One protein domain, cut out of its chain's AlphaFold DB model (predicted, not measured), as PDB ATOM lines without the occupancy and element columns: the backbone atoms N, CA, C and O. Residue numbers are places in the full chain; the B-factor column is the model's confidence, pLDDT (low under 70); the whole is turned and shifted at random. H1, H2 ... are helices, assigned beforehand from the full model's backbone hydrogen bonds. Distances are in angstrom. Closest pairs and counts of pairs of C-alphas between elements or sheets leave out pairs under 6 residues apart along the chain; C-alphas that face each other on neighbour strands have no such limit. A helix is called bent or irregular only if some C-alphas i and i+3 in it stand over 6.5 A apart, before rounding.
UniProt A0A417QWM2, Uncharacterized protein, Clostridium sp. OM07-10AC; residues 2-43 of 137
ATOM      1  N   HIS A   2     310.842 319.476 212.602       56.75
ATOM      2  CA  HIS A   2     311.426 319.992 213.864       56.75
ATOM      3  C   HIS A   2     312.009 318.925 214.816       56.75
ATOM      4  O   HIS A   2     313.087 319.116 215.367       56.75
ATOM      5  N   ARG A   3     311.355 317.762 214.936       66.56
ATOM      6  CA  ARG A   3     311.737 316.698 215.886       66.56
ATOM      7  C   ARG A   3     313.117 316.075 215.616       66.56
ATOM      8  O   ARG A   3     313.819 315.701 216.546       66.56
ATOM      9  N   VAL A   4     313.514 315.982 214.344       72.56
ATOM     10  CA  VAL A   4     314.807 315.402 213.926       72.56
ATOM     11  C   VAL A   4     315.948 316.389 214.173       72.56
ATOM     12  O   VAL A   4     317.024 316.002 214.620       72.56
ATOM     13  N   LEU A   5     315.696 317.682 213.947       71.12
ATOM     14  CA  LEU A   5     316.655 318.752 214.225       71.12
ATOM     15  C   LEU A   5     316.888 318.941 215.731       71.12
ATOM     16  O   LEU A   5     318.024 319.173 216.141       71.12
ATOM     17  N   GLU A   6     315.852 318.802 216.560       70.81
ATOM     18  CA  GLU A   6     315.992 318.805 218.024       70.81
ATOM     19  C   GLU A   6     316.724 317.568 218.542       70.81
ATOM     20  O   GLU A   6     317.643 317.699 219.351       70.81
ATOM     21  N   ALA A   7     316.384 316.379 218.034       69.50
ATOM     22  CA  ALA A   7     317.096 315.149 218.370       69.50
ATOM     23  C   ALA A   7     318.586 315.247 218.006       69.50
ATOM     24  O   ALA A   7     319.439 314.891 218.815       69.50
ATOM     25  N   TYR A   8     318.915 315.816 216.839       76.75
ATOM     26  CA  TYR A   8     320.301 316.058 216.442       76.75
ATOM     27  C   TYR A   8     321.000 317.073 217.352       76.75
ATOM     28  O   TYR A   8     322.131 316.838 217.772       76.75
ATOM     29  N   LYS A   9     320.349 318.190 217.705       75.00
ATOM     30  CA  LYS A   9     320.932 319.206 218.602       75.00
ATOM     31  C   LYS A   9     321.231 318.655 219.999       75.00
ATOM     32  O   LYS A   9     322.276 319.016 220.543       75.00
ATOM     33  N   ASN A  10     320.401 317.743 220.505       82.31
ATOM     34  CA  ASN A  10     320.556 317.112 221.820       82.31
ATOM     35  C   ASN A  10     321.572 315.954 221.866       82.31
ATOM     36  O   ASN A  10     321.888 315.469 222.949       82.31
ATOM     37  N   LEU A  11     322.127 315.515 220.729       81.19
ATOM     38  CA  LEU A  11     323.185 314.500 220.715       81.19
ATOM     39  C   LEU A  11     324.502 315.036 221.298       81.19
ATOM     40  O   LEU A  11     324.896 316.188 221.065       81.19
ATOM     41  N   SER A  12     325.224 314.153 221.994       84.19
ATOM     42  CA  SER A  12     326.588 314.412 222.457       84.19
ATOM     43  C   SER A  12     327.524 314.687 221.270       84.19
ATOM     44  O   SER A  12     327.300 314.209 220.154       84.19
ATOM     45  N   LYS A  13     328.592 315.465 221.497       79.75
ATOM     46  CA  LYS A  13     329.619 315.755 220.478       79.75
ATOM     47  C   LYS A  13     330.120 314.492 219.738       79.75
ATOM     48  O   LYS A  13     330.105 314.521 218.508       79.75
ATOM     49  N   PRO A  14     330.477 313.378 220.415       80.81
ATOM     50  CA  PRO A  14     330.893 312.156 219.721       80.81
ATOM     51  C   PRO A  14     329.762 311.501 218.922       80.81
ATOM     52  O   PRO A  14     330.003 311.023 217.821       80.81
ATOM     53  N   ALA A  15     328.514 311.536 219.398       81.81
ATOM     54  CA  ALA A  15     327.402 310.956 218.648       81.81
ATOM     55  C   ALA A  15     327.085 311.748 217.364       81.81
ATOM     56  O   ALA A  15     326.807 311.149 216.326       81.81
ATOM     57  N   LYS A  16     327.211 313.084 217.392       83.88
ATOM     58  CA  LYS A  16     327.141 313.919 216.177       83.88
ATOM     59  C   LYS A  16     328.256 313.568 215.189       83.88
ATOM     60  O   LYS A  16     327.981 313.439 213.999       83.88
ATOM     61  N   ALA A  17     329.484 313.377 215.678       83.81
ATOM     62  CA  ALA A  17     330.616 312.970 214.846       83.81
ATOM     63  C   ALA A  17     330.378 311.600 214.188       83.81
ATOM     64  O   ALA A  17     330.572 311.464 212.983       83.81
ATOM     65  N   SER A  18     329.864 310.615 214.933       85.81
ATOM     66  CA  SER A  18     329.536 309.289 214.394       85.81
ATOM     67  C   SER A  18     328.456 309.334 213.310       85.81
ATOM     68  O   SER A  18     328.578 308.639 212.305       85.81
ATOM     69  N   VAL A  19     327.423 310.173 213.461       88.50
ATOM     70  CA  VAL A  19     326.384 310.349 212.426       88.50
ATOM     71  C   VAL A  19     326.990 310.881 211.124       88.50
ATOM     72  O   VAL A  19     326.722 310.330 210.056       88.50
ATOM     73  N   TRP A  20     327.850 311.899 211.202       88.44
ATOM     74  CA  TRP A  20     328.545 312.434 210.025       88.44
ATOM     75  C   TRP A  20     329.557 311.453 209.428       88.44
ATOM     76  O   TRP A  20     329.682 311.379 208.205       88.44
ATOM     77  N   PHE A  21     330.236 310.662 210.261       87.00
ATOM     78  CA  PHE A  21     331.134 309.603 209.807       87.00
ATOM     79  C   PHE A  21     330.383 308.522 209.021       87.00
ATOM     80  O   PHE A  21     330.808 308.142 207.927       87.00
ATOM     81  N   ILE A  22     329.239 308.060 209.537       90.38
ATOM     82  CA  ILE A  22     328.380 307.087 208.851       90.38
ATOM     83  C   ILE A  22     327.876 307.674 207.534       90.38
ATOM     84  O   ILE A  22     328.004 307.027 206.497       90.38
ATOM     85  N   LEU A  23     327.363 308.908 207.550       91.62
ATOM     86  CA  LEU A  23     326.852 309.564 206.347       91.62
ATOM     87  C   LEU A  23     327.933 309.683 205.263       91.62
ATOM     88  O   LEU A  23     327.682 309.355 204.107       91.62
ATOM     89  N   SER A  24     329.150 310.071 205.644       89.81
ATOM     90  CA  SER A  24     330.285 310.177 204.720       89.81
ATOM     91  C   SER A  24     330.646 308.823 204.106       89.81
ATOM     92  O   SER A  24     330.816 308.721 202.894       89.81
ATOM     93  N   ASN A  25     330.690 307.760 204.915       89.94
ATOM     94  CA  ASN A  25     330.951 306.403 204.424       89.94
ATOM     95  C   ASN A  25     329.848 305.897 203.486       89.94
ATOM     96  O   ASN A  25     330.148 305.238 202.489       89.94
ATOM     97  N   VAL A  26     328.585 306.208 203.784       92.50
ATOM     98  CA  VAL A  26     327.448 305.865 202.920       92.50
ATOM     99  C   VAL A  26     327.557 306.588 201.582       92.50
ATOM    100  O   VAL A  26     327.392 305.950 200.549       92.50
ATOM    101  N   ILE A  27     327.887 307.882 201.578       92.56
ATOM    102  CA  ILE A  27     328.076 308.652 200.341       92.56
ATOM    103  C   ILE A  27     329.252 308.092 199.530       92.56
ATOM    104  O   ILE A  27     329.088 307.829 198.341       92.56
ATOM    105  N   LEU A  28     330.403 307.837 200.163       86.69
ATOM    106  CA  LEU A  28     331.577 307.253 199.503       86.69
ATOM    107  C   LEU A  28     331.258 305.895 198.861       86.69
ATOM    108  O   LEU A  28     331.544 305.683 197.684       86.69
ATOM    109  N   LYS A  29     330.600 304.994 199.600       85.88
ATOM    110  CA  LYS A  29     330.160 303.695 199.063       85.88
ATOM    111  C   LYS A  29     329.066 303.841 198.004       85.88
ATOM    112  O   LYS A  29     329.019 303.041 197.075       85.88
ATOM    113  N   GLY A  30     328.213 304.854 198.125       88.38
ATOM    114  CA  GLY A  30     327.190 305.190 197.142       88.38
ATOM    115  C   GLY A  30     327.806 305.573 195.799       88.38
ATOM    116  O   GLY A  30     327.387 305.047 194.773       88.38
ATOM    117  N   ILE A  31     328.855 306.400 195.804       88.12
ATOM    118  CA  ILE A  31     329.621 306.724 194.591       88.12
ATOM    119  C   ILE A  31     330.164 305.437 193.962       88.12
ATOM    120  O   ILE A  31     329.925 305.201 192.778       88.12
ATOM    121  N   SER A  32     330.801 304.563 194.751       84.00
ATOM    122  CA  SER A  32     331.282 303.271 194.246       84.00
ATOM    123  C   SER A  32     330.156 302.439 193.621       84.00
ATOM    124  O   SER A  32     330.332 301.900 192.529       84.00
ATOM    125  N   PHE A  33     328.977 302.394 194.250       85.50
ATOM    126  CA  PHE A  33     327.809 301.674 193.739       85.50
ATOM    127  C   PHE A  33     327.347 302.188 192.368       85.50
ATOM    128  O   PHE A  33     327.080 301.385 191.475       85.50
ATOM    129  N   PHE A  34     327.313 303.507 192.162       87.12
ATOM    130  CA  PHE A  34     326.970 304.090 190.860       87.12
ATOM    131  C   PHE A  34     328.069 303.901 189.807       87.12
ATOM    132  O   PHE A  34     327.760 303.787 188.622       87.12
ATOM    133  N   THR A  35     329.341 303.829 190.209       84.75
ATOM    134  CA  THR A  35     330.452 303.592 189.270       84.75
ATOM    135  C   THR A  35     330.561 302.141 188.796       84.75
ATOM    136  O   THR A  35     331.044 301.907 187.692       84.75
ATOM    137  N   LEU A  36     330.058 301.164 189.563       84.19
ATOM    138  CA  LEU A  36     330.068 299.742 189.187       84.19
ATOM    139  C   LEU A  36     329.453 299.454 187.800       84.19
ATOM    140  O   LEU A  36     330.152 298.865 186.979       84.19
ATOM    141  N   PRO A  37     328.206 299.866 187.481       83.88
ATOM    142  CA  PRO A  37     327.599 299.602 186.172       83.88
ATOM    143  C   PRO A  37     328.295 300.328 185.013       83.88
ATOM    144  O   PRO A  37     328.160 299.921 183.859       83.88
ATOM    145  N   ILE A  38     329.024 301.411 185.302       85.94
ATOM    146  CA  ILE A  38     329.840 302.123 184.314       85.94
ATOM    147  C   ILE A  38     331.093 301.294 184.020       85.94
ATOM    148  O   ILE A  38     331.360 300.973 182.863       85.94
ATOM    149  N   PHE A  39     331.817 300.877 185.060       81.44
ATOM    150  CA  PHE A  39     333.023 300.061 184.921       81.44
ATOM    151  C   PHE A  39     332.742 298.690 184.309       81.44
ATOM    152  O   PHE A  39     333.499 298.261 183.447       81.44
ATOM    153  N   SER A  40     331.630 298.040 184.657       82.50
ATOM    154  CA  SER A  40     331.265 296.737 184.088       82.50
ATOM    155  C   SER A  40     330.871 296.793 182.607       82.50
ATOM    156  O   SER A  40     330.778 295.752 181.966       82.50
ATOM    157  N   ARG A  41     330.561 297.982 182.071       83.50
ATOM    158  CA  ARG A  41     330.302 298.184 180.635       83.50
ATOM    159  C   ARG A  41     331.541 298.640 179.875       83.50
ATOM    160  O   ARG A  41     331.624 298.392 178.679       83.50
ATOM    161  N   LEU A  42     332.446 299.348 180.550       84.56
ATOM    162  CA  LEU A  42     333.665 299.889 179.953       84.56
ATOM    163  C   LEU A  42     334.794 298.850 179.898       84.56
ATOM    164  O   LEU A  42     335.592 298.880 178.969       84.56
ATOM    165  N   LEU A  43     334.858 297.959 180.890       83.38
ATOM    166  CA  LEU A  43     335.905 296.951 181.041       83.38
ATOM    167  C   LEU A  43     335.403 295.576 180.610       83.38
ATOM    168  O   LEU A  43     334.265 295.191 180.895       83.38
TER     169      LEU A  43
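This is residues 2 to 43 of the 137 residues of an uncharacterized protein of Clostridium sp. OM07-10AC (UniProt A0A417QWM2). Two helices make an L: the short H1 comes first, the chain turns a corner through residues 10 to 12, and the long H2 sets off about perpendicular to it. H2 makes the longest axis, with a kink toward its far end, and the two helices come near each other only around the corner. The printed part has 42 residues with two named helices, H1 then H2, and no named strand; its class is all helix. It is extended, with a radius of gyration of the C-alphas of 16.1 A, and the C-alphas span 48 by 21 by 5 A.

Find C-alpha 2 at (311.426, 319.992, 213.864); there H1 begins, and it takes in residues 2 to 9. Then look for C-alpha 13 at (329.619, 315.755, 220.478), where H2 begins; it takes in residues 13 to 42 and measures 43.7 A from first to last C-alpha, ending at C-alpha 42 at (333.665, 299.889, 179.953). H2 has a kink of 28 degrees near residue 36 and is irregular, but only just: C-alphas 34 and 37 are 6.52 A apart.

Compare Tyr 8 with Lys 16: their C-alphas, the closest of H1 and H2, are 7.2 A apart, and the helices are close but not clearly touching. Their lines stand at 73 degrees, about perpendicular. In H1 every O i to N i+4 pair is within hydrogen-bond range; in H2, 23 of 26 are.

The two C-alphas farthest apart are those of Asn 10 and Leu 43, at 48.0 A. Residues 2 to 7, which belong to H1, stand free, as do residues 20 to 43, of which 20 to 42 belong to H2. The link from H1 to H2 is tight, and the printed part has no cut. In the B-factor column you will find a mean pLDDT of 82.7 for the printed part, with residues 2, 3 and 7 under 70.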